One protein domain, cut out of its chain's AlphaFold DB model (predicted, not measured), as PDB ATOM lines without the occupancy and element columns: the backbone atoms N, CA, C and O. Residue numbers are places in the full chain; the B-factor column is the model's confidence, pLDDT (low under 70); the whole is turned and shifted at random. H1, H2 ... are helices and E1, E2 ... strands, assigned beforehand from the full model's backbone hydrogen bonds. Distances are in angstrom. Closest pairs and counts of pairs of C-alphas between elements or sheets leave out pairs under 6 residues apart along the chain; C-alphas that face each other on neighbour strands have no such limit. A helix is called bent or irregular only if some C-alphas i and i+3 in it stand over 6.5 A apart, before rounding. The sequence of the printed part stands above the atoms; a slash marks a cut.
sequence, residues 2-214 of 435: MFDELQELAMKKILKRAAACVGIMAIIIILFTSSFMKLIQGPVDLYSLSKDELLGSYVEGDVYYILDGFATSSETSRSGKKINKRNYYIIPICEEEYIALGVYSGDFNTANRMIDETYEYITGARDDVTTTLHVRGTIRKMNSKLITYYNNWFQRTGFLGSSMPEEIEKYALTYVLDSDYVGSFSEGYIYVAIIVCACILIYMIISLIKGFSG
ATOM      1  N   MET A   2     154.232 264.160 342.492       92.50
ATOM      2  CA  MET A   2     154.841 264.198 341.146       92.50
ATOM      3  C   MET A   2     156.146 263.388 341.074       92.50
ATOM      4  O   MET A   2     156.373 262.627 340.134       92.50
ATOM      5  N   PHE A   3     157.025 263.515 342.072       91.56
ATOM      6  CA  PHE A   3     158.301 262.795 342.073       91.56
ATOM      7  C   PHE A   3     158.157 261.272 342.122       91.56
ATOM      8  O   PHE A   3     158.993 260.590 341.529       91.56
ATOM      9  N   ASP A   4     157.122 260.751 342.780       91.50
ATOM     10  CA  ASP A   4     156.866 259.310 342.846       91.50
ATOM     11  C   ASP A   4     156.443 258.785 341.472       91.50
ATOM     12  O   ASP A   4     156.975 257.779 341.005       91.50
ATOM     13  N   GLU A   5     155.574 259.516 340.770       92.56
ATOM     14  CA  GLU A   5     155.155 259.170 339.408       92.56
ATOM     15  C   GLU A   5     156.330 259.226 338.429       92.56
ATOM     16  O   GLU A   5     156.551 258.300 337.645       92.56
ATOM     17  N   LEU A   6     157.148 260.283 338.497       93.00
ATOM     18  CA  LEU A   6     158.342 260.406 337.660       93.00
ATOM     19  C   LEU A   6     159.344 259.277 337.942       93.00
ATOM     20  O   LEU A   6     159.977 258.763 337.014       93.00
ATOM     21  N   GLN A   7     159.488 258.885 339.208       93.38
ATOM     22  CA  GLN A   7     160.326 257.766 339.622       93.38
ATOM     23  C   GLN A   7     159.786 256.439 339.074       93.38
ATOM     24  O   GLN A   7     160.549 255.644 338.521       93.38
ATOM     25  N   GLU A   8     158.478 256.208 339.166       92.88
ATOM     26  CA  GLU A   8     157.820 255.016 338.638       92.88
ATOM     27  C   GLU A   8     157.961 254.923 337.110       92.88
ATOM     28  O   GLU A   8     158.325 253.870 336.575       92.88
ATOM     29  N   LEU A   9     157.758 256.032 336.394       91.56
ATOM     30  CA  LEU A   9     157.942 256.115 334.943       91.56
ATOM     31  C   LEU A   9     159.391 255.819 334.535       91.56
ATOM     32  O   LEU A   9     159.631 255.060 333.586       91.56
ATOM     33  N   ALA A  10     160.366 256.377 335.258       92.94
ATOM     34  CA  ALA A  10     161.778 256.080 335.041       92.94
ATOM     35  C   ALA A  10     162.061 254.584 335.251       92.94
ATOM     36  O   ALA A  10     162.676 253.946 334.389       92.94
ATOM     37  N   MET A  11     161.551 254.002 336.342       93.94
ATOM     38  CA  MET A  11     161.707 252.582 336.659       93.94
ATOM     39  C   MET A  11     161.066 251.673 335.610       93.94
ATOM     40  O   MET A  11     161.727 250.751 335.134       93.94
ATOM     41  N   LYS A  12     159.844 251.965 335.151       93.56
ATOM     42  CA  LYS A  12     159.179 251.226 334.061       93.56
ATOM     43  C   LYS A  12     160.039 251.193 332.793       93.56
ATOM     44  O   LYS A  12     160.202 250.135 332.180       93.56
ATOM     45  N   LYS A  13     160.648 252.320 332.405       92.69
ATOM     46  CA  LYS A  13     161.551 252.387 331.237       92.69
ATOM     47  C   LYS A  13     162.847 251.596 331.451       92.69
ATOM     48  O   LYS A  13     163.326 250.949 330.518       92.69
ATOM     49  N   ILE A  14     163.416 251.626 332.656       94.19
ATOM     50  CA  ILE A  14     164.627 250.864 333.003       94.19
ATOM     51  C   ILE A  14     164.345 249.363 332.986       94.19
ATOM     52  O   ILE A  14     165.132 248.621 332.406       94.19
ATOM     53  N   LEU A  15     163.217 248.923 333.547       94.31
ATOM     54  CA  LEU A  15     162.818 247.515 333.576       94.31
ATOM     55  C   LEU A  15     162.614 246.952 332.167       94.31
ATOM     56  O   LEU A  15     163.118 245.872 331.872       94.31
ATOM     57  N   LYS A  16     161.987 247.707 331.252       93.88
ATOM     58  CA  LYS A  16     161.883 247.311 329.833       93.88
ATOM     59  C   LYS A  16     163.260 247.115 329.184       93.88
ATOM     60  O   LYS A  16     163.481 246.134 328.478       93.88
ATOM     61  N   ARG A  17     164.213 248.019 329.447       93.19
ATOM     62  CA  ARG A  17     165.598 247.895 328.950       93.19
ATOM     63  C   ARG A  17     166.334 246.713 329.581       93.19
ATOM     64  O   ARG A  17     167.075 246.029 328.882       93.19
ATOM     65  N   ALA A  18     166.130 246.472 330.875       94.81
ATOM     66  CA  ALA A  18     166.712 245.340 331.585       94.81
ATOM     67  C   ALA A  18     166.188 244.012 331.020       94.81
ATOM     68  O   ALA A  18     166.991 243.141 330.706       94.81
ATOM     69  N   ALA A  19     164.880 243.895 330.775       95.44
ATOM     70  CA  ALA A  19     164.283 242.725 330.135       95.44
ATOM     71  C   ALA A  19     164.877 242.462 328.738       95.44
ATOM     72  O   ALA A  19     165.245 241.330 328.433       95.44
ATOM     73  N   ALA A  20     165.063 243.506 327.922       95.69
ATOM     74  CA  ALA A  20     165.737 243.373 326.629       95.69
ATOM     75  C   ALA A  20     167.195 242.889 326.775       95.69
ATOM     76  O   ALA A  20     167.628 242.004 326.042       95.69
ATOM     77  N   CYS A  21     167.938 243.418 327.752       95.94
ATOM     78  CA  CYS A  21     169.304 242.976 328.052       95.94
ATOM     79  C   CYS A  21     169.351 241.500 328.487       95.94
ATOM     80  O   CYS A  21     170.218 240.762 328.022       95.94
ATOM     81  N   VAL A  22     168.408 241.054 329.330       96.75
ATOM     82  CA  VAL A  22     168.264 239.637 329.713       96.75
ATOM     83  C   VAL A  22     167.980 238.774 328.487       96.75
ATOM     84  O   VAL A  22     168.631 237.748 328.315       96.75
ATOM     85  N   GLY A  23     167.071 239.201 327.606       96.81
ATOM     86  CA  GLY A  23     166.765 238.484 326.366       96.81
ATOM     87  C   GLY A  23     167.992 238.307 325.467       96.81
ATOM     88  O   GLY A  23     168.256 237.204 324.998       96.81
ATOM     89  N   ILE A  24     168.797 239.361 325.289       96.81
ATOM     90  CA  ILE A  24     170.044 239.295 324.508       96.81
ATOM     91  C   ILE A  24     171.040 238.321 325.150       96.81
ATOM     92  O   ILE A  24     171.603 237.479 324.453       96.81
ATOM     93  N   MET A  25     171.242 238.396 326.468       97.06
ATOM     94  CA  MET A  25     172.128 237.458 327.167       97.06
ATOM     95  C   MET A  25     171.633 236.016 327.053       97.06
ATOM     96  O   MET A  25     172.442 235.129 326.808       97.06
ATOM     97  N   ALA A  26     170.326 235.772 327.164       96.69
ATOM     98  CA  ALA A  26     169.749 234.440 327.000       96.69
ATOM     99  C   ALA A  26     170.011 233.877 325.596       96.69
ATOM    100  O   ALA A  26     170.388 232.717 325.473       96.69
ATOM    101  N   ILE A  27     169.899 234.699 324.546       97.31
ATOM    102  CA  ILE A  27     170.232 234.292 323.171       97.31
ATOM    103  C   ILE A  27     171.709 233.901 323.060       97.31
ATOM    104  O   ILE A  27     172.019 232.868 322.469       97.31
ATOM    105  N   ILE A  28     172.619 234.689 323.646       95.75
ATOM    106  CA  ILE A  28     174.055 234.368 323.654       95.75
ATOM    107  C   ILE A  28     174.299 233.063 324.419       95.75
ATOM    108  O   ILE A  28     174.996 232.184 323.923       95.75
ATOM    109  N   ILE A  29     173.689 232.898 325.595       94.44
ATOM    110  CA  ILE A  29     173.817 231.675 326.392       94.44
ATOM    111  C   ILE A  29     173.339 230.464 325.592       94.44
ATOM    112  O   ILE A  29     174.090 229.502 325.473       94.44
ATOM    113  N   ILE A  30     172.159 230.543 324.968       95.56
ATOM    114  CA  ILE A  30     171.602 229.472 324.134       95.56
ATOM    115  C   ILE A  30     172.558 229.126 322.989       95.56
ATOM    116  O   ILE A  30     172.913 227.957 322.828       95.56
ATOM    117  N   LEU A  31     173.034 230.132 322.249       95.38
ATOM    118  CA  LEU A  31     173.925 229.954 321.102       95.38
ATOM    119  C   LEU A  31     175.229 229.231 321.476       95.38
ATOM    120  O   LEU A  31     175.715 228.410 320.704       95.38
ATOM    121  N   PHE A  32     175.768 229.505 322.664       95.19
ATOM    122  CA  PHE A  32     177.034 228.952 323.145       95.19
ATOM    123  C   PHE A  32     176.867 227.816 324.170       95.19
ATOM    124  O   PHE A  32     177.863 227.358 324.729       95.19
ATOM    125  N   THR A  33     175.646 227.309 324.396       93.44
ATOM    126  CA  THR A  33     175.341 226.344 325.477       93.44
ATOM    127  C   THR A  33     176.267 225.132 325.453       93.44
ATOM    128  O   THR A  33     176.871 224.795 326.467       93.44
ATOM    129  N   SER A  34     176.424 224.494 324.287       91.19
ATOM    130  CA  SER A  34     177.283 223.308 324.145       91.19
ATOM    131  C   SER A  34     178.737 223.607 324.517       91.19
ATOM    132  O   SER A  34     179.387 222.813 325.192       91.19
ATOM    133  N   SER A  35     179.237 224.774 324.114       94.31
ATOM    134  CA  SER A  35     180.606 225.198 324.378       94.31
ATOM    135  C   SER A  35     180.823 225.552 325.849       94.31
ATOM    136  O   SER A  35     181.831 225.152 326.422       94.31
ATOM    137  N   PHE A  36     179.868 226.235 326.487       93.31
ATOM    138  CA  PHE A  36     179.923 226.518 327.923       93.31
ATOM    139  C   PHE A  36     179.876 225.245 328.764       93.31
ATOM    140  O   PHE A  36     180.672 225.109 329.689       93.31
ATOM    141  N   MET A  37     179.013 224.289 328.415       93.06
ATOM    142  CA  MET A  37     178.950 223.003 329.116       93.06
ATOM    143  C   MET A  37     180.275 222.246 329.037       93.06
ATOM    144  O   MET A  37     180.754 221.762 330.056       93.06
ATOM    145  N   LYS A  38     180.909 222.212 327.862       94.00
ATOM    146  CA  LYS A  38     182.229 221.591 327.677       94.00
ATOM    147  C   LYS A  38     183.337 222.298 328.451       94.00
ATOM    148  O   LYS A  38     184.208 221.640 329.003       94.00
ATOM    149  N   LEU A  39     183.294 223.626 328.527       92.00
ATOM    150  CA  LEU A  39     184.261 224.394 329.310       92.00
ATOM    151  C   LEU A  39     184.117 224.112 330.814       92.00
ATOM    152  O   LEU A  39     185.124 223.995 331.502       92.00
ATOM    153  N   ILE A  40     182.881 223.956 331.306       92.81
ATOM    154  CA  ILE A  40     182.593 223.584 332.701       92.81
ATOM    155  C   ILE A  40     183.022 222.142 332.996       92.81
ATOM    156  O   ILE A  40     183.579 221.881 334.057       92.81
ATOM    157  N   GLN A  41     182.743 221.212 332.081       93.88
ATOM    158  CA  GLN A  41     183.090 219.795 332.234       93.88
ATOM    159  C   GLN A  41     184.598 219.547 332.134       93.88
ATOM    160  O   GLN A  41     185.100 218.623 332.766       93.88
ATOM    161  N   GLY A  42     185.312 220.390 331.386       94.25
ATOM    162  CA  GLY A  42     186.723 220.203 331.086       94.25
ATOM    163  C   GLY A  42     186.950 219.216 329.936       94.25
ATOM    164  O   GLY A  42     186.015 218.542 329.490       94.25
ATOM    165  N   PRO A  43     188.174 219.182 329.388       96.50
ATOM    166  CA  PRO A  43     188.535 218.213 328.369       96.50
ATOM    167  C   PRO A  43     188.711 216.813 328.968       96.50
ATOM    168  O   PRO A  43     189.090 216.653 330.129       96.50
ATOM    169  N   VAL A  44     188.445 215.803 328.149       96.50
ATOM    170  CA  VAL A  44     188.736 214.393 328.430       96.50
ATOM    171  C   VAL A  44     190.066 214.023 327.769       96.50
ATOM    172  O   VAL A  44     190.445 214.625 326.766       96.50
ATOM    173  N   ASP A  45     190.791 213.049 328.310       96.31
ATOM    174  CA  ASP A  45     192.037 212.591 327.690       96.31
ATOM    175  C   ASP A  45     191.783 212.031 326.276       96.31
ATOM    176  O   ASP A  45     190.896 211.192 326.087       96.31
ATOM    177  N   LEU A  46     192.557 212.497 325.290       94.31
ATOM    178  CA  LEU A  46     192.401 212.153 323.869       94.31
ATOM    179  C   LEU A  46     192.430 210.641 323.602       94.31
ATOM    180  O   LEU A  46     191.701 210.164 322.731       94.31
ATOM    181  N   TYR A  47     193.255 209.897 324.340       93.06
ATOM    182  CA  TYR A  47     193.488 208.468 324.126       93.06
ATOM    183  C   TYR A  47     192.637 207.579 325.037       93.06
ATOM    184  O   TYR A  47     192.681 206.357 324.918       93.06
ATOM    185  N   SER A  48     191.829 208.175 325.915       94.06
ATOM    186  CA  SER A  48     190.881 207.447 326.766       94.06
ATOM    187  C   SER A  48     189.560 207.084 326.076       94.06
ATOM    188  O   SER A  48     188.776 206.314 326.629       94.06
ATOM    189  N   LEU A  49     189.301 207.638 324.887       92.75
ATOM    190  CA  LEU A  49     188.028 207.507 324.180       92.75
ATOM    191  C   LEU A  49     188.006 206.308 323.229       92.75
ATOM    192  O   LEU A  49     188.949 206.069 322.472       92.75
ATOM    193  N   SER A  50     186.871 205.609 323.195       92.25
ATOM    194  CA  SER A  50     186.566 204.651 322.132       92.25
ATOM    195  C   SER A  50     186.084 205.354 320.855       92.25
ATOM    196  O   SER A  50     185.656 206.511 320.872       92.25
ATOM    197  N   LYS A  51     186.097 204.630 319.728       89.75
ATOM    198  CA  LYS A  51     185.682 205.127 318.404       89.75
ATOM    199  C   LYS A  51     184.315 205.825 318.401       89.75
ATOM    200  O   LYS A  51     184.163 206.861 317.751       89.75
ATOM    201  N   ASP A  52     183.347 205.287 319.140       90.94
ATOM    202  CA  ASP A  52     181.978 205.814 319.202       90.94
ATOM    203  C   ASP A  52     181.850 207.065 320.092       90.94
ATOM    204  O   ASP A  52     180.892 207.828 319.960       90.94
ATOM    205  N   GLU A  53     182.829 207.321 320.962       94.31
ATOM    206  CA  GLU A  53     182.861 208.470 321.878       94.31
ATOM    207  C   GLU A  53     183.631 209.668 321.303       94.31
ATOM    208  O   GLU A  53     183.515 210.786 321.810       94.31
ATOM    209  N   LEU A  54     184.394 209.464 320.222       93.81
ATOM    210  CA  LEU A  54     185.208 210.509 319.604       93.81
ATOM    211  C   LEU A  54     184.356 211.693 319.142       93.81
ATOM    212  O   LEU A  54     184.677 212.843 319.441       93.81
ATOM    213  N   LEU A  55     183.275 211.452 318.397       94.81
ATOM    214  CA  LEU A  55     182.543 212.531 317.737       94.81
ATOM    215  C   LEU A  55     181.903 213.489 318.751       94.81
ATOM    216  O   LEU A  55     180.987 213.143 319.490       94.81
ATOM    217  N   GLY A  56     182.320 214.751 318.708       93.75
ATOM    218  CA  GLY A  56     181.793 215.794 319.577       93.75
ATOM    219  C   GLY A  56     182.424 215.821 320.966       93.75
ATOM    220  O   GLY A  56     182.046 216.694 321.745       93.75
ATOM    221  N   SER A  57     183.391 214.962 321.279       95.56
ATOM    222  CA  SER A  57     184.170 215.059 322.515       95.56
ATOM    223  C   SER A  57     185.021 216.335 322.541       95.56
ATOM    224  O   SER A  57     185.434 216.862 321.502       95.56
ATOM    225  N   TYR A  58     185.220 216.881 323.739       96.81
ATOM    226  CA  TYR A  58     186.205 217.927 323.998       96.81
ATOM    227  C   TYR A  58     187.397 217.264 324.669       96.81
ATOM    228  O   TYR A  58     187.217 216.638 325.710       96.81
ATOM    229  N   VAL A  59     188.567 217.356 324.049       96.81
ATOM    230  CA  VAL A  59     189.725 216.526 324.380       96.81
ATOM    231  C   VAL A  59     190.983 217.347 324.592       96.81
ATOM    232  O   VAL A  59     191.109 218.456 324.063       96.81
ATOM    233  N   GLU A  60     191.905 216.782 325.356       97.00
ATOM    234  CA  GLU A  60     193.248 217.294 325.612       97.00
ATOM    235  C   GLU A  60     194.227 216.115 325.641       97.00
ATOM    236  O   GLU A  60     193.871 215.020 326.075       97.00
ATOM    237  N   GLY A  61     195.440 216.311 325.132       95.56
ATOM    238  CA  GLY A  61     196.470 215.277 325.133       95.56
ATOM    239  C   GLY A  61     197.668 215.644 324.266       95.56
ATOM    240  O   GLY A  61     197.621 216.596 323.487       95.56
ATOM    241  N   ASP A  62     198.742 214.874 324.395       95.94
ATOM    242  CA  ASP A  62     199.950 215.055 323.594       95.94
ATOM    243  C   ASP A  62     199.907 214.149 322.367       95.94
ATOM    244  O   ASP A  62     199.827 212.932 322.482       95.94
ATOM    245  N   VAL A  63     199.979 214.736 321.176       96.12
ATOM    246  CA  VAL A  63     200.157 213.982 319.935       96.12
ATOM    247  C   VAL A  63     201.622 213.583 319.829       96.12
ATOM    248  O   VAL A  63     202.505 214.439 319.890       96.12
ATOM    249  N   TYR A  64     201.865 212.287 319.646       94.19
ATOM    250  CA  TYR A  64     203.211 211.717 319.516       94.19
ATOM    251  C   TYR A  64     203.624 211.483 318.061       94.19
ATOM    252  O   TYR A  64     204.798 211.588 317.731       94.19
ATOM    253  N   TYR A  65     202.660 211.191 317.187       95.50
ATOM    254  CA  TYR A  65     202.921 210.817 315.800       95.50
ATOM    255  C   TYR A  65     202.075 211.650 314.849       95.50
ATOM    256  O   TYR A  65     200.868 211.807 315.045       95.50
ATOM    257  N   ILE A  66     202.706 212.144 313.788       96.94
ATOM    258  CA  ILE A  66     202.024 212.770 312.658       96.94
ATOM    259  C   ILE A  66     202.509 212.072 311.396       96.94
ATOM    260  O   ILE A  66     203.697 212.101 311.100       96.94
ATOM    261  N   LEU A  67     201.594 211.452 310.648       95.12
ATOM    262  CA  LEU A  67     201.966 210.693 309.455       95.12
ATOM    263  C   LEU A  67     202.356 211.604 308.294       95.12
ATOM    264  O   LEU A  67     203.406 211.422 307.691       95.12
ATOM    265  N   ASP A  68     201.487 212.557 307.955       96.75
ATOM    266  CA  ASP A  68     201.706 213.502 306.859       96.75
ATOM    267  C   ASP A  68     200.708 214.670 306.939       96.75
ATOM    268  O   ASP A  68     199.685 214.606 307.632       96.75
ATOM    269  N   GLY A  69     200.987 215.742 306.202       95.94
ATOM    270  CA  GLY A  69     200.050 216.821 305.913       95.94
ATOM    271  C   GLY A  69     199.266 216.550 304.628       95.94
ATOM    272  O   GLY A  69     199.843 216.267 303.584       95.94
ATOM    273  N   PHE A  70     197.941 216.705 304.662       95.81
ATOM    274  CA  PHE A  70     197.091 216.416 303.495       95.81
ATOM    275  C   PHE A  70     196.308 217.628 302.969       95.81
ATOM    276  O   PHE A  70     195.813 217.602 301.841       95.81
ATOM    277  N   ALA A  71     196.175 218.702 303.756       95.12
ATOM    278  CA  ALA A  71     195.492 219.919 303.318       95.12
ATOM    279  C   ALA A  71     195.956 221.181 304.066       95.12
ATOM    280  O   ALA A  71     196.363 221.132 305.223       95.12
ATOM    281  N   THR A  72     195.780 222.343 303.429       92.00
ATOM    282  CA  THR A  72     195.995 223.668 304.035       92.00
ATOM    283  C   THR A  72     194.800 224.577 303.757       92.00
ATOM    284  O   THR A  72     194.298 224.654 302.633       92.00
ATOM    285  N   SER A  73     194.352 225.302 304.779       86.81
ATOM    286  CA  SER A  73     193.373 226.382 304.673       86.81
ATOM    287  C   SER A  73     194.075 227.737 304.659       86.81
ATOM    288  O   SER A  73     194.883 228.038 305.541       86.81
ATOM    289  N   SER A  74     193.729 228.581 303.687       83.62
ATOM    290  CA  SER A  74     194.260 229.939 303.545       83.62
ATOM    291  C   SER A  74     193.134 230.956 303.370       83.62
ATOM    292  O   SER A  74     192.219 230.720 302.581       83.62
ATOM    293  N   GLU A  75     193.242 232.112 304.018       75.75
ATOM    294  CA  GLU A  75     192.390 233.277 303.760       75.75
ATOM    295  C   GLU A  75     193.141 234.311 302.921       75.75
ATOM    296  O   GLU A  75     194.354 234.467 303.042       75.75
ATOM    297  N   THR A  76     192.423 235.041 302.071       77.50
ATOM    298  CA  THR A  76     193.000 236.162 301.320       77.50
ATOM    299  C   THR A  76     192.636 237.461 302.032       77.50
ATOM    300  O   THR A  76     191.460 237.781 302.183       77.50
ATOM    301  N   SER A  77     193.647 238.200 302.490       74.19
ATOM    302  CA  SER A  77     193.498 239.543 303.061       74.19
ATOM    303  C   SER A  77     192.773 240.479 302.087       74.19
ATOM    304  O   SER A  77     192.843 240.297 300.872       74.19
ATOM    305  N   ARG A  78     192.179 241.568 302.602       71.62
ATOM    306  CA  ARG A  78     191.669 242.683 301.776       71.62
ATOM    307  C   ARG A  78     192.722 243.247 300.811       71.62
ATOM    308  O   ARG A  78     192.359 243.805 299.786       71.62
ATOM    309  N   SER A  79     194.009 243.082 301.123       76.50
ATOM    310  CA  SER A  79     195.141 243.473 300.275       76.50
ATOM    311  C   SER A  79     195.570 242.411 299.247       76.50
ATOM    312  O   SER A  79     196.606 242.574 298.611       76.50
ATOM    313  N   GLY A  80     194.854 241.287 299.127       75.94
ATOM    314  CA  GLY A  80     195.199 240.181 298.224       75.94
ATOM    315  C   GLY A  80     196.255 239.201 298.759       75.94
ATOM    316  O   GLY A  80     196.527 238.184 298.125       75.94
ATOM    317  N   LYS A  81     196.844 239.453 299.937       80.31
ATOM    318  CA  LYS A  81     197.833 238.552 300.556       80.31
ATOM    319  C   LYS A  81     197.151 237.287 301.089       80.31
ATOM    320  O   LYS A  81     196.286 237.393 301.955       80.31
ATOM    321  N   LYS A  82     197.570 236.105 300.624       74.12
ATOM    322  CA  LYS A  82     197.155 234.824 301.216       74.12
ATOM    323  C   LYS A  82     197.850 234.612 302.559       74.12
ATOM    324  O   LYS A  82     199.062 234.779 302.666       74.12
ATOM    325  N   ILE A  83     197.074 234.258 303.572       74.38
ATOM    326  CA  ILE A  83     197.532 233.952 304.924       74.38
ATOM    327  C   ILE A  83     197.065 232.533 305.229       74.38
ATOM    328  O   ILE A  83     195.862 232.264 305.243       74.38
ATOM    329  N   ASN A  84     198.014 231.622 305.439       74.19
ATOM    330  CA  ASN A  84     197.708 230.257 305.856       74.19
ATOM    331  C   ASN A  84     197.150 230.305 307.276       74.19
ATOM    332  O   ASN A  84     197.820 230.786 308.188       74.19
ATOM    333  N   LYS A  85     195.916 229.834 307.447       79.94
ATOM    334  CA  LYS A  85     195.255 229.793 308.751       79.94
ATOM    335  C   LYS A  85     195.432 228.459 309.447       79.94
ATOM    336  O   LYS A  85     195.618 228.459 310.659       79.94
ATOM    337  N   ARG A  86     195.348 227.349 308.705       87.75
ATOM    338  CA  ARG A  86     195.487 226.001 309.269       87.75
ATOM    339  C   ARG A  86     196.122 225.022 308.308       87.75
ATOM    340  O   ARG A  86     195.816 225.066 307.118       87.75
ATOM    341  N   ASN A  87     196.904 224.109 308.859       93.50
ATOM    342  CA  ASN A  87     197.315 222.879 308.200       93.50
ATOM    343  C   ASN A  87     196.548 221.714 308.819       93.50
ATOM    344  O   ASN A  87     196.213 221.746 310.003       93.50
ATOM    345  N   TYR A  88     196.254 220.716 307.995       96.31
ATOM    346  CA  TYR A  88     195.584 219.497 308.406       96.31
ATOM    347  C   TYR A  88     196.522 218.321 308.205       96.31
ATOM    348  O   TYR A  88     197.029 218.095 307.102       96.31
ATOM    349  N   TYR A  89     196.717 217.597 309.293       97.38
ATOM    350  CA  TYR A  89     197.640 216.486 309.407       97.38
ATOM    351  C   TYR A  89     196.887 215.197 309.711       97.38
ATOM    352  O   TYR A  89     195.764 215.252 310.206       97.38
ATOM    353  N   ILE A  90     197.479 214.049 309.412       97.88
ATOM    354  CA  ILE A  90     196.913 212.736 309.737       97.88
ATOM    355  C   ILE A  90     197.595 212.228 311.001       97.88
ATOM    356  O   ILE A  90     198.824 212.148 311.040       97.88
ATOM    357  N   ILE A  91     196.808 211.891 312.021       96.88
ATOM    358  CA  ILE A  91     197.315 211.354 313.286       96.88
ATOM    359  C   ILE A  91     196.682 209.993 313.578       96.88
ATOM    360  O   ILE A  91     195.489 209.818 313.297       96.88
ATOM    361  N   PRO A  92     197.447 209.033 314.126       95.00
ATOM    362  CA  PRO A  92     196.870 207.818 314.672       95.00
ATOM    363  C   PRO A  92     196.075 208.142 315.939       95.00
ATOM    364  O   PRO A  92     196.445 209.017 316.730       95.00
ATOM    365  N   ILE A  93     194.979 207.423 316.128       93.31
ATOM    366  CA  ILE A  93     194.141 207.466 317.320       93.31
ATOM    367  C   ILE A  93     193.610 206.063 317.609       93.31
ATOM    368  O   ILE A  93     193.566 205.221 316.714       93.31
ATOM    369  N   CYS A  94     193.177 205.824 318.846       84.94
ATOM    370  CA  CYS A  94     192.738 204.500 319.284       84.94
ATOM    371  C   CYS A  94     193.835 203.448 319.000       84.94
ATOM    372  O   CYS A  94     195.003 203.717 319.286       84.94
ATOM    373  N   GLU A  95     193.481 202.267 318.485       83.38
ATOM    374  CA  GLU A  95     194.448 201.195 318.206       83.38
ATOM    375  C   GLU A  95     194.960 201.233 316.758       83.38
ATOM    376  O   GLU A  95     196.169 201.180 316.541       83.38
ATOM    377  N   GLU A  96     194.072 201.355 315.765       87.19
ATOM    378  CA  GLU A  96     194.436 201.289 314.336       87.19
ATOM    379  C   GLU A  96     193.729 202.357 313.482       87.19
ATOM    380  O   GLU A  96     193.731 202.297 312.248       87.19
ATOM    381  N   GLU A  97     193.089 203.336 314.117       94.62
ATOM    382  CA  GLU A  97     192.325 204.374 313.446       94.62
ATOM    383  C   GLU A  97     193.127 205.655 313.220       94.62
ATOM    384  O   GLU A  97     194.111 205.959 313.889       94.62
ATOM    385  N   TYR A  98     192.664 206.453 312.263       96.25
ATOM    386  CA  TYR A  98     193.280 207.721 311.904       96.25
ATOM    387  C   TYR A  98     192.224 208.808 311.817       96.25
ATOM    388  O   TYR A  98     191.168 208.617 311.203       96.25
ATOM    389  N   ILE A  99     192.534 209.970 312.383       97.44
ATOM    390  CA  ILE A  99     191.738 211.191 312.231       97.44
ATOM    391  C   ILE A  99     192.605 212.316 311.675       97.44
ATOM    392  O   ILE A  99     193.838 212.261 311.686       97.44
ATOM    393  N   ALA A 100     191.955 213.379 311.216       97.69
ATOM    394  CA  ALA A 100     192.647 214.615 310.905       97.69
ATOM    395  C   ALA A 100     192.939 215.424 312.182       97.69
ATOM    396  O   ALA A 100     192.110 215.509 313.086       97.69
ATOM    397  N   LEU A 101     194.075 216.109 312.217       97.19
ATOM    398  CA  LEU A 101     194.416 217.128 313.203       97.19
ATOM    399  C   LEU A 101     194.530 218.480 312.500       97.19
ATOM    400  O   LEU A 101     195.387 218.672 311.639       97.19
ATOM    401  N   GLY A 102     193.662 219.424 312.859       94.69
ATOM    402  CA  GLY A 102     193.733 220.804 312.390       94.69
ATOM    403  C   GLY A 102     194.599 221.642 313.324       94.69
ATOM    404  O   GLY A 102     194.227 221.846 314.476       94.69
ATOM    405  N   VAL A 103     195.712 222.166 312.818       91.25
ATOM    406  CA  VAL A 103     196.721 222.917 313.587       91.25
ATOM    407  C   VAL A 103     196.814 224.352 313.072       91.25
ATOM    408  O   VAL A 103     196.631 224.592 311.874       91.25
ATOM    409  N   TYR A 104     197.097 225.318 313.948       86.06
ATOM    410  CA  TYR A 104     197.321 226.719 313.575       86.06
ATOM    411  C   TYR A 104     198.780 227.019 313.243       86.06
ATOM    412  O   TYR A 104     199.692 226.262 313.552       86.06
ATOM    413  N   SER A 105     199.010 228.181 312.633       84.12
ATOM    414  CA  SER A 105     200.329 228.584 312.141       84.12
ATOM    415  C   SER A 105     201.445 228.604 313.185       84.12
ATOM    416  O   SER A 105     202.606 228.513 312.800       84.12
ATOM    417  N   GLY A 106     201.107 228.750 314.472       85.94
ATOM    418  CA  GLY A 106     202.085 228.742 315.564       85.94
ATOM    419  C   GLY A 106     202.830 227.413 315.684       85.94
ATOM    420  O   GLY A 106     204.033 227.411 315.925       85.94
ATOM    421  N   ASP A 107     202.147 226.309 315.389       90.75
ATOM    422  CA  ASP A 107     202.657 224.955 315.615       90.75
ATOM    423  C   ASP A 107     203.068 224.245 314.318       90.75
ATOM    424  O   ASP A 107     203.441 223.075 314.339       90.75
ATOM    425  N   PHE A 108     203.047 224.935 313.170       91.44
ATOM    426  CA  PHE A 108     203.423 224.340 311.878       91.44
ATOM    427  C   PHE A 108     204.840 223.769 311.882       91.44
ATOM    428  O   PHE A 108     205.068 222.702 311.323       91.44
ATOM    429  N   ASN A 109     205.791 224.463 312.510       93.62
ATOM    430  CA  ASN A 109     207.174 223.994 312.566       93.62
ATOM    431  C   ASN A 109     207.296 222.720 313.409       93.62
ATOM    432  O   ASN A 109     207.979 221.787 312.999       93.62
ATOM    433  N   THR A 110     206.607 222.673 314.552       95.50
ATOM    434  CA  THR A 110     206.559 221.493 315.423       95.50
ATOM    435  C   THR A 110     205.918 220.320 314.692       95.50
ATOM    436  O   THR A 110     206.517 219.254 314.616       95.50
ATOM    437  N   ALA A 111     204.758 220.537 314.066       95.25
ATOM    438  CA  ALA A 111     204.048 219.496 313.334       95.25
ATOM    439  C   ALA A 111     204.854 218.958 312.139       95.25
ATOM    440  O   ALA A 111     204.912 217.752 311.933       95.25
ATOM    441  N   ASN A 112     205.523 219.830 311.379       94.12
ATOM    442  CA  ASN A 112     206.371 219.398 310.266       94.12
ATOM    443  C   ASN A 112     207.581 218.594 310.753       94.12
ATOM    444  O   ASN A 112     207.897 217.569 310.165       94.12
ATOM    445  N   ARG A 113     208.212 219.007 311.861       95.94
ATOM    446  CA  ARG A 113     209.282 218.216 312.479       95.94
ATOM    447  C   ARG A 113     208.771 216.838 312.898       95.94
ATOM    448  O   ARG A 113     209.446 215.851 312.652       95.94
ATOM    449  N   MET A 114     207.584 216.758 313.495       97.38
ATOM    450  CA  MET A 114     206.991 215.478 313.884       97.38
ATOM    451  C   MET A 114     206.724 214.554 312.694       97.38
ATOM    452  O   MET A 114     206.862 213.349 312.866       97.38
ATOM    453  N   ILE A 115     206.385 215.081 311.508       96.62
ATOM    454  CA  ILE A 115     206.280 214.269 310.280       96.62
ATOM    455  C   ILE A 115     207.619 213.602 309.975       96.62
ATOM    456  O   ILE A 115     207.670 212.385 309.807       96.62
ATOM    457  N   ASP A 116     208.699 214.387 309.953       95.81
ATOM    458  CA  ASP A 116     210.039 213.874 309.659       95.81
ATOM    459  C   ASP A 116     210.459 212.813 310.695       95.81
ATOM    460  O   ASP A 116     210.890 211.721 310.324       95.81
ATOM    461  N   GLU A 117     210.258 213.083 311.994       96.44
ATOM    462  CA  GLU A 117     210.578 212.123 313.065       96.44
ATOM    463  C   GLU A 117     209.725 210.847 312.980       96.44
ATOM    464  O   GLU A 117     210.244 209.746 313.157       96.44
ATOM    465  N   THR A 118     208.430 210.978 312.671       96.25
ATOM    466  CA  THR A 118     207.515 209.837 312.516       96.25
ATOM    467  C   THR A 118     207.922 208.976 311.318       96.25
ATOM    468  O   THR A 118     207.931 207.749 311.414       96.25
ATOM    469  N   TYR A 119     208.309 209.594 310.199       93.88
ATOM    470  CA  TYR A 119     208.779 208.879 309.014       93.88
ATOM    471  C   TYR A 119     210.090 208.125 309.275       93.88
ATOM    472  O   TYR A 119     210.204 206.943 308.937       93.88
ATOM    473  N   GLU A 120     211.073 208.773 309.908       95.44
ATOM    474  CA  GLU A 120     212.339 208.133 310.292       95.44
ATOM    475  C   GLU A 120     212.114 206.950 311.240       95.44
ATOM    476  O   GLU A 120     212.723 205.896 311.060       95.44
ATOM    477  N   TYR A 121     211.205 207.095 312.207       94.50
ATOM    478  CA  TYR A 121     210.848 206.026 313.135       94.50
ATOM    479  C   TYR A 121     210.206 204.827 312.417       94.50
ATOM    480  O   TYR A 121     210.672 203.698 312.547       94.50
ATOM    481  N   ILE A 122     209.188 205.059 311.578       90.94
ATOM    482  CA  ILE A 122     208.479 203.983 310.857       90.94
ATOM    483  C   ILE A 122     209.399 203.266 309.852       90.94
ATOM    484  O   ILE A 122     209.235 202.072 309.600       90.94
ATOM    485  N   THR A 123     210.381 203.969 309.280       92.69
ATOM    486  CA  THR A 123     211.360 203.386 308.342       92.69
ATOM    487  C   THR A 123     212.567 202.740 309.027       92.69
ATOM    488  O   THR A 123     213.397 202.135 308.344       92.69
ATOM    489  N   GLY A 124     212.668 202.824 310.359       93.25
ATOM    490  CA  GLY A 124     213.772 202.262 311.143       93.25
ATOM    491  C   GLY A 124     215.073 203.067 311.072       93.25
ATOM    492  O   GLY A 124     216.132 202.550 311.416       93.25
ATOM    493  N   ALA A 125     215.019 204.320 310.613       94.44
ATOM    494  CA  ALA A 125     216.151 205.248 310.632       94.44
ATOM    495  C   ALA A 125     216.367 205.895 312.015       94.44
ATOM    496  O   ALA A 125     217.401 206.529 312.238       94.44
ATOM    497  N   ARG A 126     215.407 205.733 312.935       92.56
ATOM    498  CA  ARG A 126     215.435 206.243 314.310       92.56
ATOM    499  C   ARG A 126     214.729 205.277 315.270       92.56
ATOM    500  O   ARG A 126     213.751 204.646 314.882       92.56
ATOM    501  N   ASP A 127     215.202 205.210 316.516       91.44
ATOM    502  CA  ASP A 127     214.673 204.308 317.554       91.44
ATOM    503  C   ASP A 127     213.467 204.875 318.335       91.44
ATOM    504  O   ASP A 127     212.685 204.101 318.885       91.44
ATOM    505  N   ASP A 128     213.300 206.202 318.411       90.38
ATOM    506  CA  ASP A 128     212.234 206.866 319.178       90.38
ATOM    507  C   ASP A 128     211.740 208.186 318.548       90.38
ATOM    508  O   ASP A 128     212.373 208.756 317.664       90.38
ATOM    509  N   VAL A 129     210.588 208.698 319.000       90.75
ATOM    510  CA  VAL A 129     210.073 210.030 318.625       90.75
ATOM    511  C   VAL A 129     210.062 210.907 319.873       90.75
ATOM    512  O   VAL A 129     209.536 210.509 320.909       90.75
ATOM    513  N   THR A 130     210.666 212.095 319.790       92.00
ATOM    514  CA  THR A 130     210.896 212.958 320.971       92.00
ATOM    515  C   THR A 130     210.078 214.238 320.938       92.00
ATOM    516  O   THR A 130     209.825 214.843 321.980       92.00
ATOM    517  N   THR A 131     209.667 214.672 319.747       95.44
ATOM    518  CA  THR A 131     208.836 215.860 319.586       95.44
ATOM    519  C   THR A 131     207.380 215.487 319.785       95.44
ATOM    520  O   THR A 131     206.844 214.664 319.050       95.44
ATOM    521  N   THR A 132     206.729 216.132 320.745       95.38
ATOM    522  CA  THR A 132     205.287 216.018 320.955       95.38
ATOM    523  C   THR A 132     204.604 217.349 320.675       95.38
ATOM    524  O   THR A 132     205.215 218.420 320.763       95.38
ATOM    525  N   LEU A 133     203.320 217.285 320.327       95.44
ATOM    526  CA  LEU A 133     202.470 218.458 320.186       95.44
ATOM    527  C   LEU A 133     201.288 218.332 321.137       95.44
ATOM    528  O   LEU A 133     200.400 217.510 320.924       95.44
ATOM    529  N   HIS A 134     201.271 219.175 322.163       95.62
ATOM    530  CA  HIS A 134     200.127 219.282 323.050       95.62
ATOM    531  C   HIS A 134     198.938 219.883 322.298       95.62
ATOM    532  O   HIS A 134     199.049 220.964 321.714       95.62
ATOM    533  N   VAL A 135     197.800 219.194 322.306       94.56
ATOM    534  CA  VAL A 135     196.586 219.637 321.623       94.56
ATOM    535  C   VAL A 135     195.406 219.640 322.573       94.56
ATOM    536  O   VAL A 135     195.212 218.732 323.376       94.56
ATOM    537  N   ARG A 136     194.562 220.658 322.420       95.31
ATOM    538  CA  ARG A 136     193.283 220.764 323.107       95.31
ATOM    539  C   ARG A 136     192.235 221.272 322.137       95.31
ATOM    540  O   ARG A 136     192.448 222.265 321.445       95.31
ATOM    541  N   GLY A 137     191.104 220.586 322.042       95.44
ATOM    542  CA  GLY A 137     190.147 220.880 320.985       95.44
ATOM    543  C   GLY A 137     188.917 219.995 320.994       95.44
ATOM    544  O   GLY A 137     188.731 219.151 321.862       95.44
ATOM    545  N   THR A 138     188.045 220.201 320.013       96.31
ATOM    546  CA  THR A 138     186.832 219.392 319.853       96.31
ATOM    547  C   THR A 138     186.959 218.531 318.611       96.31
ATOM    548  O   THR A 138     187.264 219.046 317.533       96.31
ATOM    549  N   ILE A 139     186.664 217.241 318.747       96.62
ATOM    550  CA  ILE A 139     186.601 216.323 317.611       96.62
ATOM    551  C   ILE A 139     185.266 216.519 316.889       96.62
ATOM    552  O   ILE A 139     184.193 216.483 317.494       96.62
ATOM    553  N   ARG A 140     185.313 216.763 315.579       94.88
ATOM    554  CA  ARG A 140     184.141 217.084 314.751       94.88
ATOM    555  C   ARG A 140     184.160 216.312 313.448       94.88
ATOM    556  O   ARG A 140     185.203 215.862 312.996       94.88
ATOM    557  N   LYS A 141     183.007 216.217 312.792       95.69
ATOM    558  CA  LYS A 141     182.944 215.679 311.432       95.69
ATOM    559  C   LYS A 141     183.628 216.636 310.453       95.69
ATOM    560  O   LYS A 141     183.345 217.835 310.455       95.69
ATOM    561  N   MET A 142     184.496 216.098 309.603       94.88
ATOM    562  CA  MET A 142     185.119 216.852 308.520       94.88
ATOM    563  C   MET A 142     184.069 217.352 307.519       94.88
ATOM    564  O   MET A 142     183.042 216.711 307.282       94.88
ATOM    565  N   ASN A 143     184.329 218.501 306.892       93.94
ATOM    566  CA  ASN A 143     183.509 218.951 305.766       93.94
ATOM    567  C   ASN A 143     183.832 218.138 304.497       93.94
ATOM    568  O   ASN A 143     184.897 217.530 304.392       93.94
ATOM    569  N   SER A 144     182.936 218.163 303.508       95.19
ATOM    570  CA  SER A 144     183.061 217.366 302.276       95.19
ATOM    571  C   SER A 144     184.380 217.585 301.527       95.19
ATOM    572  O   SER A 144     184.972 216.637 301.007       95.19
ATOM    573  N   LYS A 145     184.878 218.824 301.500       94.69
ATOM    574  CA  LYS A 145     186.134 219.168 300.829       94.69
ATOM    575  C   LYS A 145     187.339 218.556 301.545       94.69
ATOM    576  O   LYS A 145     188.217 218.007 300.888       94.69
ATOM    577  N   LEU A 146     187.363 218.624 302.875       94.88
ATOM    578  CA  LEU A 146     188.436 218.052 303.683       94.88
ATOM    579  C   LEU A 146     188.425 216.519 303.615       94.88
ATOM    580  O   LEU A 146     189.482 215.939 303.396       94.88
ATOM    581  N   ILE A 147     187.243 215.887 303.664       96.06
ATOM    582  CA  ILE A 147     187.077 214.436 303.442       96.06
ATOM    583  C   ILE A 147     187.671 214.020 302.092       96.06
ATOM    584  O   ILE A 147     188.380 213.024 302.005       96.06
ATOM    585  N   THR A 148     187.421 214.805 301.039       95.50
ATOM    586  CA  THR A 148     187.948 214.512 299.698       95.50
ATOM    587  C   THR A 148     189.475 214.476 299.695       95.50
ATOM    588  O   THR A 148     190.059 213.534 299.169       95.50
ATOM    589  N   TYR A 149     190.133 215.478 300.290       96.44
ATOM    590  CA  TYR A 149     191.598 215.511 300.364       96.44
ATOM    591  C   TYR A 149     192.161 214.395 301.243       96.44
ATOM    592  O   TYR A 149     193.150 213.771 300.867       96.44
ATOM    593  N   TYR A 150     191.504 214.122 302.367       96.69
ATOM    594  CA  TYR A 150     191.891 213.078 303.310       96.69
ATOM    595  C   TYR A 150     191.864 211.690 302.660       96.69
ATOM    596  O   TYR A 150     192.878 210.999 302.613       96.69
ATOM    597  N   ASN A 151     190.740 211.321 302.042       94.88
ATOM    598  CA  ASN A 151     190.597 210.029 301.374       94.88
ATOM    599  C   ASN A 151     191.525 209.915 300.157       94.88
ATOM    600  O   ASN A 151     192.097 208.855 299.911       94.88
ATOM    601  N   ASN A 152     191.712 211.007 299.406       95.12
ATOM    602  CA  ASN A 152     192.628 211.030 298.267       95.12
ATOM    603  C   ASN A 152     194.077 210.755 298.689       95.12
ATOM    604  O   ASN A 152     194.795 210.083 297.951       95.12
ATOM    605  N   TRP A 153     194.495 211.238 299.863       96.62
ATOM    606  CA  TRP A 153     195.816 210.941 300.405       96.62
ATOM    607  C   TRP A 153     195.989 209.433 300.619       96.62
ATOM    608  O   TRP A 153     196.879 208.853 300.001       96.62
ATOM    609  N   PHE A 154     195.085 208.777 301.361       95.81
ATOM    610  CA  PHE A 154     195.167 207.328 301.616       95.81
ATOM    611  C   PHE A 154     195.143 206.495 300.331       95.81
ATOM    612  O   PHE A 154     195.939 205.570 300.177       95.81
ATOM    613  N   GLN A 155     194.273 206.848 299.382       94.62
ATOM    614  CA  GLN A 155     194.175 206.150 298.097       94.62
ATOM    615  C   GLN A 155     195.459 206.256 297.271       94.62
ATOM    616  O   GLN A 155     195.838 205.300 296.597       94.62
ATOM    617  N   ARG A 156     196.114 207.423 297.286       94.62
ATOM    618  CA  ARG A 156     197.322 207.672 296.488       94.62
ATOM    619  C   ARG A 156     198.573 207.084 297.114       94.62
ATOM    620  O   ARG A 156     199.437 206.630 296.372       94.62
ATOM    621  N   THR A 157     198.694 207.142 298.437       93.06
ATOM    622  CA  THR A 157     199.866 206.610 299.144       93.06
ATOM    623  C   THR A 157     199.798 205.098 299.300       93.06
ATOM    624  O   THR A 157     200.839 204.459 299.413       93.06
ATOM    625  N   GLY A 158     198.592 204.515 299.294       91.31
ATOM    626  CA  GLY A 158     198.397 203.089 299.554       91.31
ATOM    627  C   GLY A 158     198.772 202.699 300.984       91.31
ATOM    628  O   GLY A 158     199.051 201.531 301.235       91.31
ATOM    629  N   PHE A 159     198.795 203.663 301.913       91.25
ATOM    630  CA  PHE A 159     199.286 203.476 303.281       91.25
ATOM    631  C   PHE A 159     198.577 202.334 304.027       91.25
ATOM    632  O   PHE A 159     199.218 201.566 304.732       91.25
ATOM    633  N   LEU A 160     197.267 202.171 303.813       91.69
ATOM    634  CA  LEU A 160     196.464 201.103 304.428       91.69
ATOM    635  C   LEU A 160     196.520 199.773 303.651       91.69
ATOM    636  O   LEU A 160     195.709 198.883 303.889       91.69
ATOM    637  N   GLY A 161     197.422 199.639 302.674       89.00
ATOM    638  CA  GLY A 161     197.537 198.453 301.820       89.00
ATOM    639  C   GLY A 161     196.421 198.304 300.777       89.00
ATOM    640  O   GLY A 161     196.430 197.341 300.014       89.00
ATOM    641  N   SER A 162     195.488 199.257 300.711       85.69
ATOM    642  CA  SER A 162     194.357 199.260 299.783       85.69
ATOM    643  C   SER A 162     194.013 200.663 299.301       85.69
ATOM    644  O   SER A 162     194.144 201.646 300.030       85.69
ATOM    645  N   SER A 163     193.547 200.745 298.057       87.44
ATOM    646  CA  SER A 163     192.987 201.957 297.458       87.44
ATOM    647  C   SER A 163     191.455 201.933 297.393       87.44
ATOM    648  O   SER A 163     190.850 202.888 296.900       87.44
ATOM    649  N   MET A 164     190.814 200.861 297.879       88.75
ATOM    650  CA  MET A 164     189.356 200.732 297.888       88.75
ATOM    651  C   MET A 164     188.742 201.618 298.984       88.75
ATOM    652  O   MET A 164     189.128 201.491 300.147       88.75
ATOM    653  N   PRO A 165     187.766 202.492 298.662       89.06
ATOM    654  CA  PRO A 165     187.163 203.397 299.641       89.06
ATOM    655  C   PRO A 165     186.593 202.694 300.879       89.06
ATOM    656  O   PRO A 165     186.835 203.145 301.992       89.06
ATOM    657  N   GLU A 166     185.898 201.569 300.696       89.56
ATOM    658  CA  GLU A 166     185.247 200.823 301.784       89.56
ATOM    659  C   GLU A 166     186.255 200.258 302.800       89.56
ATOM    660  O   GLU A 166     185.981 200.220 303.999       89.56
ATOM    661  N   GLU A 167     187.448 199.863 302.342       90.31
ATOM    662  CA  GLU A 167     188.516 199.374 303.221       90.31
ATOM    663  C   GLU A 167     189.223 200.525 303.947       90.31
ATOM    664  O   GLU A 167     189.570 200.396 305.121       90.31
ATOM    665  N   ILE A 168     189.377 201.674 303.280       90.88
ATOM    666  CA  ILE A 168     189.946 202.890 303.874       90.88
ATOM    667  C   ILE A 168     189.034 203.426 304.985       90.88
ATOM    668  O   ILE A 168     189.521 203.749 306.065       90.88
ATOM    669  N   GLU A 169     187.717 203.477 304.764       90.69
ATOM    670  CA  GLU A 169     186.735 204.019 305.720       90.69
ATOM    671  C   GLU A 169     186.683 203.265 307.058       90.69
ATOM    672  O   GLU A 169     186.259 203.829 308.071       90.69
ATOM    673  N   LYS A 170     187.150 202.009 307.096       91.19
ATOM    674  CA  LYS A 170     187.242 201.229 308.335       91.19
ATOM    675  C   LYS A 170     188.208 201.865 309.344       91.19
ATOM    676  O   LYS A 170     187.886 201.889 310.536       91.19
ATOM    677  N   TYR A 171     189.330 202.401 308.856       93.69
ATOM    678  CA  TYR A 171     190.438 202.929 309.662       93.69
ATOM    679  C   TYR A 171     190.544 204.461 309.592       93.69
ATOM    680  O   TYR A 171     190.794 205.121 310.597       93.69
ATOM    681  N   ALA A 172     190.320 205.058 308.421       95.31
ATOM    682  CA  ALA A 172     190.407 206.497 308.196       95.31
ATOM    683  C   ALA A 172     189.083 207.185 308.569       95.31
ATOM    684  O   ALA A 172     188.213 207.442 307.732       95.31
ATOM    685  N   LEU A 173     188.926 207.505 309.852       96.00
ATOM    686  CA  LEU A 173     187.728 208.149 310.372       96.00
ATOM    687  C   LEU A 173     187.586 209.563 309.806       96.00
ATOM    688  O   LEU A 173     188.521 210.364 309.805       96.00
ATOM    689  N   THR A 174     186.373 209.920 309.379       96.31
ATOM    690  CA  THR A 174     186.083 211.236 308.778       96.31
ATOM    691  C   THR A 174     185.933 212.358 309.815       96.31
ATOM    692  O   THR A 174     185.122 213.281 309.661       96.31
ATOM    693  N   TYR A 175     186.720 212.286 310.887       97.12
ATOM    694  CA  TYR A 175     186.747 213.248 311.978       97.12
ATOM    695  C   TYR A 175     188.004 214.111 311.933       97.12
ATOM    696  O   TYR A 175     189.048 213.705 311.431       97.12
ATOM    697  N   VAL A 176     187.884 215.322 312.463       96.38
ATOM    698  CA  VAL A 176     188.988 216.250 312.671       96.38
ATOM    699  C   VAL A 176     188.991 216.712 314.119       96.38
ATOM    700  O   VAL A 176     187.966 217.170 314.626       96.38
ATOM    701  N   LEU A 177     190.142 216.609 314.773       96.62
ATOM    702  CA  LEU A 177     190.427 217.336 315.998       96.62
ATOM    703  C   LEU A 177     190.800 218.767 315.617       96.62
ATOM    704  O   LEU A 177     191.888 219.032 315.104       96.62
ATOM    705  N   ASP A 178     189.873 219.697 315.823       91.31
ATOM    706  CA  ASP A 178     190.154 221.118 315.651       91.31
ATOM    707  C   ASP A 178     190.726 221.686 316.948       91.31
ATOM    708  O   ASP A 178     189.985 221.885 317.919       91.31
ATOM    709  N   SER A 179     192.031 221.974 316.935       87.06
ATOM    710  CA  SER A 179     192.695 222.695 318.025       87.06
ATOM    711  C   SER A 179     191.989 224.026 318.317       87.06
ATOM    712  O   SER A 179     191.428 224.671 317.423       87.06
ATOM    713  N   ASP A 180     191.951 224.409 319.591       86.38
ATOM    714  CA  ASP A 180     191.329 225.625 320.134       86.38
ATOM    715  C   ASP A 180     189.804 225.731 319.953       86.38
ATOM    716  O   ASP A 180     189.231 226.812 320.117       86.38
ATOM    717  N   TYR A 181     189.106 224.647 319.592       91.38
ATOM    718  CA  TYR A 181     187.637 224.622 319.579       91.38
ATOM    719  C   TYR A 181     187.082 224.003 320.850       91.38
ATOM    720  O   TYR A 181     187.452 222.899 321.242       91.38
ATOM    721  N   VAL A 182     186.086 224.670 321.427       93.62
ATOM    722  CA  VAL A 182     185.278 224.125 322.517       93.62
ATOM    723  C   VAL A 182     183.851 224.033 322.003       93.62
ATOM    724  O   VAL A 182     183.166 225.038 321.828       93.62
ATOM    725  N   GLY A 183     183.406 222.828 321.656       91.69
ATOM    726  CA  GLY A 183     182.159 222.632 320.923       91.69
ATOM    727  C   GLY A 183     182.249 223.168 319.497       91.69
ATOM    728  O   GLY A 183     183.128 222.789 318.725       91.69
ATOM    729  N   SER A 184     181.304 224.024 319.126       89.88
ATOM    730  CA  SER A 184     181.192 224.534 317.753       89.88
ATOM    731  C   SER A 184     182.041 225.777 317.483       89.88
ATOM    732  O   SER A 184     182.252 226.129 316.320       89.88
ATOM    733  N   PHE A 185     182.541 226.431 318.531       92.19
ATOM    734  CA  PHE A 185     183.206 227.729 318.455       92.19
ATOM    735  C   PHE A 185     184.665 227.631 318.885       92.19
ATOM    736  O   PHE A 185     185.014 226.804 319.727       92.19
ATOM    737  N   SER A 186     185.509 228.495 318.316       89.88
ATOM    738  CA  SER A 186     186.867 228.654 318.825       89.88
ATOM    739  C   SER A 186     186.838 229.348 320.185       89.88
ATOM    740  O   SER A 186     185.964 230.179 320.452       89.88
ATOM    741  N   GLU A 187     187.825 229.052 321.019       88.38
ATOM    742  CA  GLU A 187     187.929 229.539 322.393       88.38
ATOM    743  C   GLU A 187     187.845 231.071 322.479       88.38
ATOM    744  O   GLU A 187     187.092 231.624 323.280       88.38
ATOM    745  N   GLY A 188     188.501 231.775 321.551       89.56
ATOM    746  CA  GLY A 188     188.438 233.236 321.461       89.56
ATOM    747  C   GLY A 188     187.017 233.802 321.312       89.56
ATOM    748  O   GLY A 188     186.682 234.790 321.965       89.56
ATOM    749  N   TYR A 189     186.145 233.177 320.507       91.94
ATOM    750  CA  TYR A 189     184.754 233.638 320.369       91.94
ATOM    751  C   TYR A 189     183.948 233.415 321.649       91.94
ATOM    752  O   TYR A 189     183.080 234.224 321.972       91.94
ATOM    753  N   ILE A 190     184.253 232.350 322.389       93.38
ATOM    754  CA  ILE A 190     183.601 232.027 323.659       93.38
ATOM    755  C   ILE A 190     183.977 233.072 324.711       93.38
ATOM    756  O   ILE A 190     183.090 233.617 325.367       93.38
ATOM    757  N   TYR A 191     185.258 233.438 324.818       92.31
ATOM    758  CA  TYR A 191     185.690 234.506 325.725       92.31
ATOM    759  C   TYR A 191     185.062 235.856 325.383       92.31
ATOM    760  O   TYR A 191     184.593 236.561 326.276       92.31
ATOM    761  N   VAL A 192     184.980 236.205 324.094       95.56
ATOM    762  CA  VAL A 192     184.273 237.419 323.663       95.56
ATOM    763  C   VAL A 192     182.801 237.365 324.077       95.56
ATOM    764  O   VAL A 192     182.295 238.348 324.613       95.56
ATOM    765  N   ALA A 193     182.119 236.229 323.899       94.88
ATOM    766  CA  ALA A 193     180.730 236.064 324.325       94.88
ATOM    767  C   ALA A 193     180.560 236.251 325.845       94.88
ATOM    768  O   ALA A 193     179.650 236.962 326.273       94.88
ATOM    769  N   ILE A 194     181.465 235.692 326.657       94.12
ATOM    770  CA  ILE A 194     181.473 235.865 328.120       94.12
ATOM    771  C   ILE A 194     181.659 237.340 328.494       94.12
ATOM    772  O   ILE A 194     180.888 237.870 329.298       94.12
ATOM    773  N   ILE A 195     182.633 238.025 327.887       96.69
ATOM    774  CA  ILE A 195     182.898 239.451 328.131       96.69
ATOM    775  C   ILE A 195     181.681 240.299 327.747       96.69
ATOM    776  O   ILE A 195     181.290 241.192 328.497       96.69
ATOM    777  N   VAL A 196     181.046 240.013 326.609       97.06
ATOM    778  CA  VAL A 196     179.834 240.718 326.169       97.06
ATOM    779  C   VAL A 196     178.699 240.524 327.176       97.06
ATOM    780  O   VAL A 196     178.097 241.514 327.593       97.06
ATOM    781  N   CYS A 197     178.441 239.294 327.630       96.50
ATOM    782  CA  CYS A 197     177.445 239.026 328.670       96.50
ATOM    783  C   CYS A 197     177.758 239.774 329.975       96.50
ATOM    784  O   CYS A 197     176.870 240.406 330.545       96.50
ATOM    785  N   ALA A 198     179.019 239.780 330.419       96.69
ATOM    786  CA  ALA A 198     179.440 240.509 331.614       96.69
ATOM    787  C   ALA A 198     179.224 242.026 331.473       96.69
ATOM    788  O   ALA A 198     178.674 242.662 332.372       96.69
ATOM    789  N   CYS A 199     179.577 242.611 330.326       97.62
ATOM    790  CA  CYS A 199     179.340 244.024 330.030       97.62
ATOM    791  C   CYS A 199     177.844 244.378 330.038       97.62
ATOM    792  O   CYS A 199     177.461 245.407 330.601       97.62
ATOM    793  N   ILE A 200     176.993 243.525 329.453       97.62
ATOM    794  CA  ILE A 200     175.534 243.713 329.463       97.62
ATOM    795  C   ILE A 200     174.998 243.662 330.899       97.62
ATOM    796  O   ILE A 200     174.205 244.525 331.289       97.62
ATOM    797  N   LEU A 201     175.457 242.700 331.702       97.25
ATOM    798  CA  LEU A 201     175.065 242.562 333.103       97.25
ATOM    799  C   LEU A 201     175.475 243.789 333.930       97.25
ATOM    800  O   LEU A 201     174.649 244.357 334.642       97.25
ATOM    801  N   ILE A 202     176.721 244.251 333.793       97.44
ATOM    802  CA  ILE A 202     177.224 245.448 334.483       97.44
ATOM    803  C   ILE A 202     176.401 246.681 334.094       97.44
ATOM    804  O   ILE A 202     175.961 247.435 334.965       97.44
ATOM    805  N   TYR A 203     176.145 246.882 332.798       96.19
ATOM    806  CA  TYR A 203     175.309 247.984 332.321       96.19
ATOM    807  C   TYR A 203     173.899 247.935 332.927       96.19
ATOM    808  O   TYR A 203     173.386 248.960 333.390       96.19
ATOM    809  N   MET A 204     173.286 246.748 332.968       96.44
ATOM    810  CA  MET A 204     171.966 246.539 333.562       96.44
ATOM    811  C   MET A 204     171.957 246.899 335.052       96.44
ATOM    812  O   MET A 204     171.102 247.675 335.481       96.44
ATOM    813  N   ILE A 205     172.932 246.405 335.820       95.69
ATOM    814  CA  ILE A 205     173.068 246.682 337.256       95.69
ATOM    815  C   ILE A 205     173.238 248.186 337.501       95.69
ATOM    816  O   ILE A 205     172.502 248.768 338.296       95.69
ATOM    817  N   ILE A 206     174.142 248.853 336.775       94.94
ATOM    818  CA  ILE A 206     174.355 250.305 336.901       94.94
ATOM    819  C   ILE A 206     173.068 251.075 336.582       94.94
ATOM    820  O   ILE A 206     172.737 252.050 337.264       94.94
ATOM    821  N   SER A 207     172.340 250.664 335.543       92.88
ATOM    822  CA  SER A 207     171.081 251.299 335.154       92.88
ATOM    823  C   SER A 207     170.009 251.151 336.239       92.88
ATOM    824  O   SER A 207     169.327 252.131 336.544       92.88
ATOM    825  N   LEU A 208     169.906 249.971 336.861       93.94
ATOM    826  CA  LEU A 208     168.996 249.702 337.976       93.94
ATOM    827  C   LEU A 208     169.364 250.515 339.221       93.94
ATOM    828  O   LEU A 208     168.492 251.172 339.784       93.94
ATOM    829  N   ILE A 209     170.645 250.568 339.600       94.06
ATOM    830  CA  ILE A 209     171.126 251.390 340.725       94.06
ATOM    831  C   ILE A 209     170.782 252.869 340.502       94.06
ATOM    832  O   ILE A 209     170.272 253.545 341.398       94.06
ATOM    833  N   LYS A 210     171.014 253.394 339.290       92.19
ATOM    834  CA  LYS A 210     170.619 254.768 338.926       92.19
ATOM    835  C   LYS A 210     169.104 254.973 338.979       92.19
ATOM    836  O   LYS A 210     168.663 256.073 339.305       92.19
ATOM    837  N   GLY A 211     168.344 253.924 338.667       90.62
ATOM    838  CA  GLY A 211     166.897 253.857 338.823       90.62
ATOM    839  C   GLY A 211     166.510 254.094 340.269       90.62
ATOM    840  O   GLY A 211     166.016 255.166 340.591       90.62
ATOM    841  N   PHE A 212     166.832 253.148 341.149       88.88
ATOM    842  CA  PHE A 212     166.443 253.186 342.562       88.88
ATOM    843  C   PHE A 212     166.982 254.398 343.333       88.88
ATOM    844  O   PHE A 212     166.300 254.913 344.209       88.88
ATOM    845  N   SER A 213     168.168 254.906 342.989       89.94
ATOM    846  CA  SER A 213     168.741 256.097 343.644       89.94
ATOM    847  C   SER A 213     168.083 257.427 343.246       89.94
ATOM    848  O   SER A 213     168.497 258.484 343.724       89.94
ATOM    849  N   GLY A 214     167.115 257.423 342.322       88.19
ATOM    850  CA  GLY A 214     166.504 258.644 341.792       88.19
ATOM    851  C   GLY A 214     167.478 259.507 340.982       88.19
ATOM    852  O   GLY A 214     167.226 260.691 340.744       88.19
TER     853      GLY A 214
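This is residues 2 to 214 of the 435 residues of the protein "Ribosomal protein L7/L12" of Lutispora thermophila DSM 19022 (UniProt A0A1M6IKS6). A long stalk of two helices, H1a and H5, side by side and running opposite ways, joins a head built on one strongly twisted six-stranded sheet. H2 covers one face of that sheet and H3 the other, with H4 packed on H3. The printed part has 213 residues with five named helices and six named strands, in the order H1 E1 E2 E3 E4 H2 E5 H3 H4 E6 H5; the sheet, in the order E1 E5 E6 E4 E3 E2, is mixed, and so is the class, helices and strands. The whole is loose, with a radius of gyration of the C-alphas of 24.4 A, and the stalk makes the longest of its spans of 90 by 43 by 33 A.

H1, residues 2 to 41, was assigned as one helix by its hydrogen bonds but is bent: C-alphas 31 and 34 are 8.0 A apart, and its arms H1a, residues 2 to 31, and H1b, residues 34 to 41, are about perpendicular at 85 degrees. H1a touches H5, residues 187 to 212, at a shallow tilt of 12 degrees, opposite ways; their closest C-alphas, of Ala 18 and Met 204, are 5.7 A apart. Edge strand E1, residues 58 to 63, is antiparallel to E5, residues 133 to 141, with N 61 and O 135 at 3.0 A, within hydrogen-bond range. E2, residues 68 to 76, E3, residues 82 to 93, and E4, residues 97 to 104, form a meander, each strand the antiparallel neighbour of the one before, in two hairpins; N 88 and O 71 are 2.8 A apart, N 89 and O 101 2.9 A. E6, residues 172 to 179, is parallel to E4, N 102 and O 177 at 2.9 A, and antiparallel to E5, N 140 and O 176 at 2.8 A. H1b only grazes this sheet. H2, residues 105 to 122, is irregular, C-alphas 106 and 109 being 7.6 A apart; it is on the sheet at a height of 8.4 A, over E4 and E3. H3, residues 144 to 157, is on the opposite face, three layers in all with helices on both faces; its closest C-alpha to E2 is Tyr 150, 6.2 A from that of Phe 70. With its residues 151 to 155 alone H3 touches H4, residues 165 to 171, about perpendicular at 87 degrees, the closest C-alphas being those of Phe 154 and Ile 168, 7.2 A. Every O i to N i+4 pair is within hydrogen-bond range in H1a, H1b, H3 and H5, against 12 of 14 in H2 and 1 of 3 in H4, where 2 of 4 O i to N i+3 pairs are.

H1a measures 44.0 A from C-alpha 2 at (154.841, 264.198, 341.146), E3 31.9 A, H2 25.9 A and H5 37.8 A, ending with C-alpha 212 at (166.443, 253.186, 342.562).

The C-alphas of Met 2 and Gly 124, the two farthest apart, are 90.6 A apart. The printed part has no cut, the link from H1 to E1 is long, and no printed residue is under 70 in pLDDT.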